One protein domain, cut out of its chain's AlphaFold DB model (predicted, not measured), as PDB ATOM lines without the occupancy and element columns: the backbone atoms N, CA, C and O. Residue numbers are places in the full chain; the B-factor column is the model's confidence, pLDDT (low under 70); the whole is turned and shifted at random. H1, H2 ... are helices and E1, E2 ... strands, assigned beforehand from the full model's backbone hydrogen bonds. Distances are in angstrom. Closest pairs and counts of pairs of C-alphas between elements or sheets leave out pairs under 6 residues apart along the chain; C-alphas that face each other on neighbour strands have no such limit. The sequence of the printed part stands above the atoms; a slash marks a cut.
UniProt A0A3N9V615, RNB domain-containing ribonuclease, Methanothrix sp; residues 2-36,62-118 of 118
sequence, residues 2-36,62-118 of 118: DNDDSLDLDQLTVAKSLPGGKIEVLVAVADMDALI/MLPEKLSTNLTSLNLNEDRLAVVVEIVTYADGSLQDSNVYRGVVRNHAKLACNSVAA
ATOM      1  N   ASP A   2      49.540  19.967 -21.209       56.62
ATOM      2  CA  ASP A   2      49.638  20.492 -22.566       56.62
ATOM      3  C   ASP A   2      50.947  20.031 -23.209       56.62
ATOM      4  O   ASP A   2      51.786  19.415 -22.545       56.62
ATOM      5  N   ASN A   3      51.126  20.294 -24.497       50.62
ATOM      6  CA  ASN A   3      52.417  20.113 -25.138       50.62
ATOM      7  C   ASN A   3      53.441  21.122 -24.583       50.62
ATOM      8  O   ASN A   3      53.078  22.240 -24.201       50.62
ATOM      9  N   ASP A   4      54.722  20.745 -24.562       49.75
ATOM     10  CA  ASP A   4      55.805  21.585 -24.020       49.75
ATOM     11  C   ASP A   4      55.849  22.974 -24.681       49.75
ATOM     12  O   ASP A   4      56.016  23.987 -23.997       49.75
ATOM     13  N   ASP A   5      55.581  23.024 -25.988       49.72
ATOM     14  CA  ASP A   5      55.628  24.243 -26.803       49.72
ATOM     15  C   ASP A   5      54.336  25.085 -26.768       49.72
ATOM     16  O   ASP A   5      54.292  26.158 -27.372       49.72
ATOM     17  N   SER A   6      53.277  24.618 -26.094       51.66
ATOM     18  CA  SER A   6      52.007  25.355 -26.010       51.66
ATOM     19  C   SER A   6      52.132  26.555 -25.069       51.66
ATOM     20  O   SER A   6      52.673  26.441 -23.969       51.66
ATOM     21  N   LEU A   7      51.619  27.714 -25.474       57.28
ATOM     22  CA  LEU A   7      51.557  28.930 -24.646       57.28
ATOM     23  C   LEU A   7      50.104  29.335 -24.340       57.28
ATOM     24  O   LEU A   7      49.862  30.395 -23.770       57.28
ATOM     25  N   ASP A   8      49.157  28.486 -24.720       63.91
ATOM     26  CA  ASP A   8      47.712  28.677 -24.715       63.91
ATOM     27  C   ASP A   8      47.041  27.589 -23.867       63.91
ATOM     28  O   ASP A   8      46.137  26.882 -24.293       63.91
ATOM     29  N   LEU A   9      47.499  27.449 -22.616       65.75
ATOM     30  CA  LEU A   9      46.866  26.530 -21.672       65.75
ATOM     31  C   LEU A   9      45.445  27.009 -21.335       65.75
ATOM     32  O   LEU A   9      45.261  27.882 -20.484       65.75
ATOM     33  N   ASP A  10      44.454  26.396 -21.972       78.19
ATOM     34  CA  ASP A  10      43.044  26.775 -21.833       78.19
ATOM     35  C   ASP A  10      42.322  26.044 -20.691       78.19
ATOM     36  O   ASP A  10      41.203  26.414 -20.328       78.19
ATOM     37  N   GLN A  11      42.954  25.017 -20.104       82.25
ATOM     38  CA  GLN A  11      42.332  24.160 -19.095       82.25
ATOM     39  C   GLN A  11      43.262  23.780 -17.929       82.25
ATOM     40  O   GLN A  11      44.408  23.361 -18.119       82.25
ATOM     41  N   LEU A  12      42.716  23.817 -16.709       86.12
ATOM     42  CA  LEU A  12      43.274  23.184 -15.509       86.12
ATOM     43  C   LEU A  12      42.364  22.051 -15.038       86.12
ATOM     44  O   LEU A  12      41.143  22.165 -15.101       86.12
ATOM     45  N   THR A  13      42.960  20.989 -14.500       86.75
ATOM     46  CA  THR A  13      42.219  19.886 -13.881       86.75
ATOM     47  C   THR A  13      42.867  19.511 -12.555       86.75
ATOM     48  O   THR A  13      44.088  19.381 -12.483       86.75
ATOM     49  N   VAL A  14      42.059  19.295 -11.518       90.38
ATOM     50  CA  VAL A  14      42.493  18.700 -10.247       90.38
ATOM     51  C   VAL A  14      41.489  17.644  -9.803       90.38
ATOM     52  O   VAL A  14      40.284  17.820  -9.967       90.38
ATOM     53  N   ALA A  15      41.993  16.549  -9.239       91.06
ATOM     54  CA  ALA A  15      41.182  15.523  -8.603       91.06
ATOM     55  C   ALA A  15      41.550  15.434  -7.118       91.06
ATOM     56  O   ALA A  15      42.731  15.464  -6.767       91.06
ATOM     57  N   LYS A  16      40.547  15.329  -6.247       90.56
ATOM     58  CA  LYS A  16      40.713  15.175  -4.800       90.56
ATOM     59  C   LYS A  16      39.908  13.981  -4.314       90.56
ATOM     60  O   LYS A  16      38.766  13.782  -4.721       90.56
ATOM     61  N   SER A  17      40.480  13.208  -3.400       93.06
ATOM     62  CA  SER A  17      39.727  12.181  -2.682       93.06
ATOM     63  C   SER A  17      38.886  12.823  -1.579       93.06
ATOM     64  O   SER A  17      39.381  13.643  -0.807       93.06
ATOM     65  N   LEU A  18      37.626  12.415  -1.486       91.88
ATOM     66  CA  LEU A  18      36.685  12.802  -0.442       91.88
ATOM     67  C   LEU A  18      36.402  11.613   0.501       91.88
ATOM     68  O   LEU A  18      36.645  10.453   0.141       91.88
ATOM     69  N   PRO A  19      35.867  11.856   1.716       91.31
ATOM     70  CA  PRO A  19      35.466  10.784   2.622       91.31
ATOM     71  C   PRO A  19      34.489   9.793   1.972       91.31
ATOM     72  O   PRO A  19      33.626  10.169   1.179       91.31
ATOM     73  N   GLY A  20      34.603   8.513   2.337       88.94
ATOM     74  CA  GLY A  20      33.741   7.455   1.796       88.94
ATOM     75  C   GLY A  20      34.127   6.973   0.393       88.94
ATOM     76  O   GLY A  20      33.283   6.417  -0.300       88.94
ATOM     77  N   GLY A  21      35.379   7.189  -0.030       90.50
ATOM     78  CA  GLY A  21      35.897   6.700  -1.316       90.50
ATOM     79  C   GLY A  21      35.415   7.494  -2.530       90.50
ATOM     80  O   GLY A  21      35.544   7.031  -3.658       90.50
ATOM     81  N   LYS A  22      34.845   8.677  -2.299       93.50
ATOM     82  CA  LYS A  22      34.364   9.575  -3.347       93.50
ATOM     83  C   LYS A  22      35.517  10.357  -3.958       93.50
ATOM     84  O   LYS A  22      36.550  10.558  -3.315       93.50
ATOM     85  N   ILE A  23      35.322  10.833  -5.178       94.81
ATOM     86  CA  ILE A  23      36.310  11.633  -5.897       94.81
ATOM     87  C   ILE A  23      35.638  12.922  -6.360       94.81
ATOM     88  O   ILE A  23      34.591  12.887  -6.994       94.81
ATOM     89  N   GLU A  24      36.247  14.056  -6.033       94.19
ATOM     90  CA  GLU A  24      35.908  15.363  -6.591       94.19
ATOM     91  C   GLU A  24      36.867  15.666  -7.740       94.19
ATOM     92  O   GLU A  24      38.086  15.625  -7.563       94.19
ATOM     93  N   VAL A  25      36.327  15.989  -8.909       93.31
ATOM     94  CA  VAL A  25      37.075  16.439 -10.080       93.31
ATOM     95  C   VAL A  25      36.645  17.860 -10.406       93.31
ATOM     96  O   VAL A  25      35.469  18.128 -10.636       93.31
ATOM     97  N   LEU A  26      37.616  18.767 -10.450       91.88
ATOM     98  CA  LEU A  26      37.424  20.155 -10.853       91.88
ATOM     99  C   LEU A  26      38.129  20.372 -12.188       91.88
ATOM    100  O   LEU A  26      39.334  20.131 -12.300       91.88
ATOM    101  N   VAL A  27      37.387  20.852 -13.181       91.12
ATOM    102  CA  VAL A  27      37.903  21.257 -14.491       91.12
ATOM    103  C   VAL A  27      37.636  22.745 -14.665       91.12
ATOM    104  O   VAL A  27      36.486  23.166 -14.690       91.12
ATOM    105  N   ALA A  28      38.688  23.548 -14.783       88.88
ATOM    106  CA  ALA A  28      38.584  24.980 -15.020       88.88
ATOM    107  C   ALA A  28      38.980  25.296 -16.461       88.88
ATOM    108  O   ALA A  28      40.075  24.928 -16.877       88.88
ATOM    109  N   VAL A  29      38.109  25.990 -17.192       86.81
ATOM    110  CA  VAL A  29      38.333  26.436 -18.573       86.81
ATOM    111  C   VAL A  29      38.408  27.958 -18.602       86.81
ATOM    112  O   VAL A  29      37.561  28.625 -18.001       86.81
ATOM    113  N   ALA A  30      39.413  28.511 -19.281       83.56
ATOM    114  CA  ALA A  30      39.632  29.952 -19.373       83.56
ATOM    115  C   ALA A  30      38.383  30.707 -19.870       83.56
ATOM    116  O   ALA A  30      37.827  30.402 -20.926       83.56
ATOM    117  N   ASP A  31      37.947  31.730 -19.127       78.69
ATOM    118  CA  ASP A  31      36.793  32.559 -19.501       78.69
ATOM    119  C   ASP A  31      37.241  33.719 -20.409       78.69
ATOM    120  O   ASP A  31      37.518  34.835 -19.956       78.69
ATOM    121  N   MET A  32      37.343  33.448 -21.715       61.44
ATOM    122  CA  MET A  32      37.737  34.449 -22.720       61.44
ATOM    123  C   MET A  32      36.678  35.547 -22.928       61.44
ATOM    124  O   MET A  32      37.018  36.668 -23.314       61.44
ATOM    125  N   ASP A  33      35.408  35.262 -22.623       58.41
ATOM    126  CA  ASP A  33      34.295  36.205 -22.789       58.41
ATOM    127  C   ASP A  33      34.346  37.344 -21.762       58.41
ATOM    128  O   ASP A  33      33.904  38.459 -22.045       58.41
ATOM    129  N   ALA A  34      34.908  37.100 -20.573       58.66
ATOM    130  CA  ALA A  34      35.070  38.128 -19.546       58.66
ATOM    131  C   ALA A  34      36.092  39.218 -19.934       58.66
ATOM    132  O   ALA A  34      35.974  40.364 -19.493       58.66
ATOM    133  N   LEU A  35      37.086  38.874 -20.760       53.16
ATOM    134  CA  LEU A  35      38.169  39.775 -21.177       53.16
ATOM    135  C   LEU A  35      37.812  40.596 -22.419       53.16
ATOM    136  O   LEU A  35      38.268  41.733 -22.568       53.16
ATOM    137  N   ILE A  36      36.956  40.063 -23.287       53.06
ATOM    138  CA  ILE A  36      36.453  40.782 -24.454       53.06
ATOM    139  C   ILE A  36      35.215  41.573 -24.019       53.06
ATOM    140  O   ILE A  36      34.071  41.146 -24.189       53.06
ATOM    141  N   MET A  62      44.133  31.494 -33.296       49.16
ATOM    142  CA  MET A  62      42.743  31.937 -33.469       49.16
ATOM    143  C   MET A  62      42.512  33.376 -32.980       49.16
ATOM    144  O   MET A  62      41.534  34.015 -33.362       49.16
ATOM    145  N   LEU A  63      43.437  33.902 -32.175       47.09
ATOM    146  CA  LEU A  63      43.471  35.276 -31.697       47.09
ATOM    147  C   LEU A  63      44.823  35.928 -32.031       47.09
ATOM    148  O   LEU A  63      45.828  35.230 -32.164       47.09
ATOM    149  N   PRO A  64      44.895  37.272 -32.115       55.09
ATOM    150  CA  PRO A  64      46.172  37.982 -32.107       55.09
ATOM    151  C   PRO A  64      47.068  37.461 -30.971       55.09
ATOM    152  O   PRO A  64      46.583  37.321 -29.850       55.09
ATOM    153  N   GLU A  65      48.360  37.211 -31.228       53.06
ATOM    154  CA  GLU A  65      49.287  36.566 -30.270       53.06
ATOM    155  C   GLU A  65      49.193  37.135 -28.846       53.06
ATOM    156  O   GLU A  65      49.176  36.378 -27.882       53.06
ATOM    157  N   LYS A  66      49.051  38.460 -28.703       49.62
ATOM    158  CA  LYS A  66      48.942  39.142 -27.400       49.62
ATOM    159  C   LYS A  66      47.718  38.730 -26.570       49.62
ATOM    160  O   LYS A  66      47.779  38.797 -25.346       49.62
ATOM    161  N   LEU A  67      46.619  38.345 -27.216       48.31
ATOM    162  CA  LEU A  67      45.427  37.818 -26.548       48.31
ATOM    163  C   LEU A  67      45.621  36.331 -26.230       48.31
ATOM    164  O   LEU A  67      45.417  35.940 -25.086       48.31
ATOM    165  N   SER A  68      46.120  35.566 -27.208       46.47
ATOM    166  CA  SER A  68      46.290  34.106 -27.143       46.47
ATOM    167  C   SER A  68      47.325  33.626 -26.118       46.47
ATOM    168  O   SER A  68      47.139  32.573 -25.529       46.47
ATOM    169  N   THR A  69      48.417  34.371 -25.904       48.78
ATOM    170  CA  THR A  69      49.568  33.907 -25.090       48.78
ATOM    171  C   THR A  69      49.704  34.592 -23.731       48.78
ATOM    172  O   THR A  69      50.633  34.295 -22.985       48.78
ATOM    173  N   ASN A  70      48.823  35.542 -23.385       50.41
ATOM    174  CA  ASN A  70      49.027  36.331 -22.163       50.41
ATOM    175  C   ASN A  70      47.753  36.746 -21.424       50.41
ATOM    176  O   ASN A  70      47.768  36.862 -20.203       50.41
ATOM    177  N   LEU A  71      46.632  36.978 -22.110       49.19
ATOM    178  CA  LEU A  71      45.416  37.452 -21.435       49.19
ATOM    179  C   LEU A  71      44.462  36.317 -21.064       49.19
ATOM    180  O   LEU A  71      43.778  36.427 -20.050       49.19
ATOM    181  N   THR A  72      44.467  35.224 -21.818       55.97
ATOM    182  CA  THR A  72      43.466  34.159 -21.677       55.97
ATOM    183  C   THR A  72      44.051  32.841 -21.187       55.97
ATOM    184  O   THR A  72      43.322  32.050 -20.605       55.97
ATOM    185  N   SER A  73      45.361  32.631 -21.338       65.81
ATOM    186  CA  SER A  73      46.007  31.417 -20.845       65.81
ATOM    187  C   SER A  73      45.994  31.344 -19.314       65.81
ATOM    188  O   SER A  73      46.239  32.336 -18.615       65.81
ATOM    189  N   LEU A  74      45.739  30.145 -18.788       72.19
ATOM    190  CA  LEU A  74      45.812  29.801 -17.368       72.19
ATOM    191  C   LEU A  74      47.277  29.637 -16.933       72.19
ATOM    192  O   LEU A  74      47.724  28.562 -16.525       72.19
ATOM    193  N   ASN A  75      48.038  30.725 -17.051       76.50
ATOM    194  CA  ASN A  75      49.469  30.784 -16.772       76.50
ATOM    195  C   ASN A  75      49.818  30.346 -15.344       76.50
ATOM    196  O   ASN A  75      49.061  30.542 -14.391       76.50
ATOM    197  N   LEU A  76      51.007  29.756 -15.207       78.06
ATOM    198  CA  LEU A  76      51.521  29.246 -13.940       78.06
ATOM    199  C   LEU A  76      51.614  30.360 -12.887       78.06
ATOM    200  O   LEU A  76      52.204  31.406 -13.137       78.06
ATOM    201  N   ASN A  77      51.115  30.090 -11.681       81.25
ATOM    202  CA  ASN A  77      51.126  30.997 -10.532       81.25
ATOM    203  C   ASN A  77      50.428  32.346 -10.772       81.25
ATOM    204  O   ASN A  77      50.751  33.330 -10.105       81.25
ATOM    205  N   GLU A  78      49.449  32.396 -11.671       80.50
ATOM    206  CA  GLU A  78      48.645  33.590 -11.922       80.50
ATOM    207  C   GLU A  78      47.166  33.316 -11.664       80.50
ATOM    208  O   GLU A  78      46.664  32.227 -11.946       80.50
ATOM    209  N   ASP A  79      46.476  34.321 -11.126       84.81
ATOM    210  CA  ASP A  79      45.044  34.257 -10.856       84.81
ATOM    211  C   ASP A  79      44.278  34.626 -12.131       84.81
ATOM    212  O   ASP A  79      44.469  35.705 -12.700       84.81
ATOM    213  N   ARG A  80      43.414  33.725 -12.600       84.94
ATOM    214  CA  ARG A  80      42.704  33.851 -13.878       84.94
ATOM    215  C   ARG A  80      41.222  33.537 -13.716       84.94
ATOM    216  O   ARG A  80      40.847  32.684 -12.917       84.94
ATOM    217  N   LEU A  81      40.378  34.234 -14.476       85.50
ATOM    218  CA  LEU A  81      38.947  33.937 -14.528       85.50
ATOM    219  C   LEU A  81      38.709  32.676 -15.356       85.50
ATOM    220  O   LEU A  81      39.219  32.546 -16.469       85.50
ATOM    221  N   ALA A  82      37.908  31.773 -14.808       87.94
ATOM    222  CA  ALA A  82      37.541  30.532 -15.458       87.94
ATOM    223  C   ALA A  82      36.082  30.175 -15.181       87.94
ATOM    224  O   ALA A  82      35.512  30.522 -14.140       87.94
ATOM    225  N   VAL A  83      35.497  29.425 -16.108       88.75
ATOM    226  CA  VAL A  83      34.315  28.614 -15.829       88.75
ATOM    227  C   VAL A  83      34.810  27.284 -15.267       88.75
ATOM    228  O   VAL A  83      35.623  26.604 -15.888       88.75
ATOM    229  N   VAL A  84      34.344  26.934 -14.075       91.25
ATOM    230  CA  VAL A  84      34.693  25.714 -13.352       91.25
ATOM    231  C   VAL A  84      33.530  24.740 -13.448       91.25
ATOM    232  O   VAL A  84      32.392  25.087 -13.134       91.25
ATOM    233  N   VAL A  85      33.834  23.523 -13.880       93.38
ATOM    234  CA  VAL A  85      32.957  22.359 -13.812       93.38
ATOM    235  C   VAL A  85      33.438  21.493 -12.657       93.38
ATOM    236  O   VAL A  85      34.582  21.037 -12.644       93.38
ATOM    237  N   GLU A  86      32.562  21.282 -11.689       95.38
ATOM    238  CA  GLU A  86      32.784  20.442 -10.520       95.38
ATOM    239  C   GLU A  86      31.957  19.172 -10.653       95.38
ATOM    240  O   GLU A  86      30.773  19.226 -10.987       95.38
ATOM    241  N   ILE A  87      32.593  18.026 -10.432       95.12
ATOM    242  CA  ILE A  87      31.982  16.707 -10.559       95.12
ATOM    243  C   ILE A  87      32.377  15.890  -9.337       95.12
ATOM    244  O   ILE A  87      33.565  15.711  -9.075       95.12
ATOM    245  N   VAL A  88      31.397  15.349  -8.621       94.69
ATOM    246  CA  VAL A  88      31.627  14.391  -7.537       94.69
ATOM    247  C   VAL A  88      31.162  13.018  -7.993       94.69
ATOM    248  O   VAL A  88      30.017  12.858  -8.418       94.69
ATOM    249  N   THR A  89      32.030  12.018  -7.889       94.75
ATOM    250  CA  THR A  89      31.718  10.622  -8.210       94.75
ATOM    251  C   THR A  89      31.868   9.716  -6.993       94.75
ATOM    252  O   THR A  89      32.655   9.975  -6.075       94.75
ATOM    253  N   TYR A  90      31.095   8.633  -6.977       93.50
ATOM    254  CA  TYR A  90      31.291   7.522  -6.051       93.50
ATOM    255  C   TYR A  90      32.493   6.659  -6.469       93.50
ATOM    256  O   TYR A  90      33.029   6.795  -7.570       93.50
ATOM    257  N   ALA A  91      32.906   5.738  -5.594       89.94
ATOM    258  CA  ALA A  91      34.043   4.844  -5.834       89.94
ATOM    259  C   ALA A  91      33.874   3.933  -7.069       89.94
ATOM    260  O   ALA A  91      34.862   3.478  -7.636       89.94
ATOM    261  N   ASP A  92      32.634   3.669  -7.487       90.50
ATOM    262  CA  ASP A  92      32.303   2.900  -8.692       90.50
ATOM    263  C   ASP A  92      32.303   3.753  -9.978       90.50
ATOM    264  O   ASP A  92      32.030   3.243 -11.063       90.50
ATOM    265  N   GLY A  93      32.609   5.050  -9.864       86.75
ATOM    266  CA  GLY A  93      32.606   6.005 -10.968       86.75
ATOM    267  C   GLY A  93      31.229   6.578 -11.304       86.75
ATOM    268  O   GLY A  93      31.132   7.390 -12.224       86.75
ATOM    269  N   SER A  94      30.168   6.205 -10.580       92.75
ATOM    270  CA  SER A  94      28.844   6.791 -10.792       92.75
ATOM    271  C   SER A  94      28.800   8.251 -10.328       92.75
ATOM    272  O   SER A  94      29.427   8.639  -9.338       92.75
ATOM    273  N   LEU A  95      28.072   9.085 -11.076       92.94
ATOM    274  CA  LEU A  95      27.920  10.507 -10.779       92.94
ATOM    275  C   LEU A  95      27.087  10.691  -9.506       92.94
ATOM    276  O   LEU A  95      25.947  10.233  -9.438       92.94
ATOM    277  N   GLN A  96      27.643  11.393  -8.524       94.31
ATOM    278  CA  GLN A  96      26.913  11.815  -7.338       94.31
ATOM    279  C   GLN A  96      26.330  13.217  -7.513       94.31
ATOM    280  O   GLN A  96      25.153  13.418  -7.227       94.31
ATOM    281  N   ASP A  97      27.163  14.177  -7.911       94.19
ATOM    282  CA  ASP A  97      26.782  15.586  -7.999       94.19
ATOM    283  C   ASP A  97      27.596  16.302  -9.078       94.19
ATOM    284  O   ASP A  97      28.698  15.866  -9.432       94.19
ATOM    285  N   SER A  98      27.053  17.394  -9.605       94.44
ATOM    286  CA  SER A  98      27.764  18.263 -10.530       94.44
ATOM    287  C   SER A  98      27.316  19.715 -10.426       94.44
ATOM    288  O   SER A  98      26.145  20.025 -10.213       94.44
ATOM    289  N   ASN A  99      28.267  20.629 -10.611       94.56
ATOM    290  CA  ASN A  99      28.013  22.060 -10.572       94.56
ATOM    291  C   ASN A  99      28.856  22.797 -11.617       94.56
ATOM    292  O   ASN A  99      29.934  22.344 -12.000       94.56
ATOM    293  N   VAL A 100      28.359  23.942 -12.082       93.75
ATOM    294  CA  VAL A 100      29.067  24.812 -13.024       93.75
ATOM    295  C   VAL A 100      28.972  26.250 -12.546       93.75
ATOM    296  O   VAL A 100      27.879  26.791 -12.378       93.75
ATOM    297  N   TYR A 101      30.118  26.891 -12.348       92.06
ATOM    298  CA  TYR A 101      30.186  28.263 -11.851       92.06
ATOM    299  C   TYR A 101      31.394  29.005 -12.404       92.06
ATOM    300  O   TYR A 101      32.334  28.417 -12.925       92.06
ATOM    301  N   ARG A 102      31.376  30.335 -12.298       91.06
ATOM    302  CA  ARG A 102      32.544  31.169 -12.598       91.06
ATOM    303  C   ARG A 102      33.372  31.362 -11.337       91.06
ATOM    304  O   ARG A 102      32.810  31.578 -10.265       91.06
ATOM    305  N   GLY A 103      34.690  31.329 -11.474       89.38
ATOM    306  CA  GLY A 103      35.613  31.498 -10.360       89.38
ATOM    307  C   GLY A 103      36.958  32.068 -10.789       89.38
ATOM    308  O   GLY A 103      37.275  32.151 -11.975       89.38
ATOM    309  N   VAL A 104      37.746  32.467  -9.793       88.06
ATOM    310  CA  VAL A 104      39.169  32.769  -9.970       88.06
ATOM    311  C   VAL A 104      39.945  31.497  -9.658       88.06
ATOM    312  O   VAL A 104      39.764  30.909  -8.592       88.06
ATOM    313  N   VAL A 105      40.797  31.071 -10.584       88.19
ATOM    314  CA  VAL A 105      41.645  29.885 -10.446       88.19
ATOM    315  C   VAL A 105      43.109  30.275 -10.537       88.19
ATOM    316  O   VAL A 105      43.456  31.235 -11.221       88.19
ATOM    317  N   ARG A 106      43.971  29.509  -9.866       87.75
ATOM    318  CA  ARG A 106      45.422  29.682  -9.922       87.75
ATOM    319  C   ARG A 106      46.068  28.386 -10.373       87.75
ATOM    320  O   ARG A 106      45.902  27.345  -9.737       87.75
ATOM    321  N   ASN A 107      46.803  28.437 -11.478       84.38
ATOM    322  CA  ASN A 107      47.536  27.274 -11.956       84.38
ATOM    323  C   ASN A 107      48.748  27.008 -11.053       84.38
ATOM    324  O   ASN A 107      49.622  27.864 -10.928       84.38
ATOM    325  N   HIS A 108      48.824  25.822 -10.454       80.81
ATOM    326  CA  HIS A 108      49.949  25.419  -9.605       80.81
ATOM    327  C   HIS A 108      51.021  24.603 -10.336       80.81
ATOM    328  O   HIS A 108      52.137  24.490  -9.832       80.81
ATOM    329  N   ALA A 109      50.713  24.033 -11.505       75.81
ATOM    330  CA  ALA A 109      51.655  23.229 -12.272       75.81
ATOM    331  C   ALA A 109      51.250  23.131 -13.750       75.81
ATOM    332  O   ALA A 109      50.131  22.742 -14.083       75.81
ATOM    333  N   LYS A 110      52.206  23.380 -14.651       65.38
ATOM    334  CA  LYS A 110      52.091  22.996 -16.061       65.38
ATOM    335  C   LYS A 110      52.799  21.657 -16.244       65.38
ATOM    336  O   LYS A 110      54.022  21.590 -16.198       65.38
ATOM    337  N   LEU A 111      52.015  20.597 -16.404       59.56
ATOM    338  CA  LEU A 111      52.526  19.268 -16.732       59.56
ATOM    339  C   LEU A 111      52.538  19.090 -18.251       59.56
ATOM    340  O   LEU A 111      51.528  19.367 -18.908       59.56
ATOM    341  N   ALA A 112      53.661  18.613 -18.777       52.38
ATOM    342  CA  ALA A 112      53.814  18.259 -20.177       52.38
ATOM    343  C   ALA A 112      53.303  16.837 -20.426       52.38
ATOM    344  O   ALA A 112      53.438  15.967 -19.564       52.38
ATOM    345  N   CYS A 113      52.745  16.558 -21.604       51.03
ATOM    346  CA  CYS A 113      52.273  15.202 -21.932       51.03
ATOM    347  C   CYS A 113      53.403  14.149 -21.821       51.03
ATOM    348  O   CYS A 113      53.178  13.031 -21.361       51.03
ATOM    349  N   ASN A 114      54.649  14.542 -22.112       45.59
ATOM    350  CA  ASN A 114      55.831  13.683 -21.977       45.59
ATOM    351  C   ASN A 114      56.227  13.388 -20.518       45.59
ATOM    352  O   ASN A 114      56.986  12.456 -20.277       45.59
ATOM    353  N   SER A 115      55.731  14.158 -19.539       48.88
ATOM    354  CA  SER A 115      56.096  14.010 -18.123       48.88
ATOM    355  C   SER A 115      55.106  13.178 -17.299       48.88
ATOM    356  O   SER A 115      55.324  13.014 -16.103       48.88
ATOM    357  N   VAL A 116      54.010  12.685 -17.894       49.00
ATOM    358  CA  VAL A 116      52.954  11.931 -17.176       49.00
ATOM    359  C   VAL A 116      52.765  10.501 -17.713       49.00
ATOM    360  O   VAL A 116      51.957   9.738 -17.193       49.00
ATOM    361  N   ALA A 117      53.552  10.098 -18.712       39.12
ATOM    362  CA  ALA A 117      53.651   8.712 -19.165       39.12
ATOM    363  C   ALA A 117      54.839   8.008 -18.480       39.12
ATOM    364  O   ALA A 117      55.881   7.801 -19.100       39.12
ATOM    365  N   ALA A 118      54.701   7.681 -17.193       35.50
ATOM    366  CA  ALA A 118      55.609   6.790 -16.463       35.50
ATOM    367  C   ALA A 118      54.823   5.936 -15.465       35.50
ATOM    368  O   ALA A 118      53.971   6.514 -14.753       35.50
TER     369      ALA A 118
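This is residues 2 to 36 and 62 to 118 of the 118 residues of the protein "RNB domain-containing ribonuclease" of Methanothrix sp (UniProt A0A3N9V615). Two hairpins, E1 with E2 and E3 with E4, lie side by side in one twisted antiparallel sheet, order E1 E2 E3 E4; E3 and E4 bend sharply at the end where short helices H1 and H2 lie. The printed part has 92 residues, with two named helices and four named strands in the order E1 E2 H1 H2 E3 E4; the class is mostly strand, with strands holding 40 of the 48 residues in named elements. The whole is only just loose, close to compact: radius of gyration of the C-alphas 15.0 A, spans 46 by 34 by 22 A.

E1, residues 11 to 18, 22.6 A, begins at C-alpha (42.332, 24.160, -19.095). E2 is residues 22 to 30, 26.5 A; H1 32 to 35; H2 65 to 68. E3, residues 79 to 89, 27.3 A, bends by 72 degrees at 82. E4, residues 95 to 106, 26.0 A, bends by 87 degrees at 102 and ends at C-alpha (45.422, 29.682, -9.922).

Within hydrogen-bond range are N 14 and O 26 of E1 and E2, 3.0 A; N 27 and O 85 of E2 and E3, 2.9 A; and N 84 and O 101 of E3 and E4, 2.7 A. H1 only grazes the sheet; H2 is not on it. Both helices are too short for O i to N i+4 pairs; each has 1 O i to N i+3 pair within range.

The farthest C-alphas, Gly 20 and Pro 64, are 47.3 A apart. Residues 37 to 61 are not printed; C-alphas 36 and 62 are 14.1 A apart. Of the links printed whole, none is long. Residues 2 to 9, 32 to 36, 62 to 73 and 110 to 118 have pLDDT under 70.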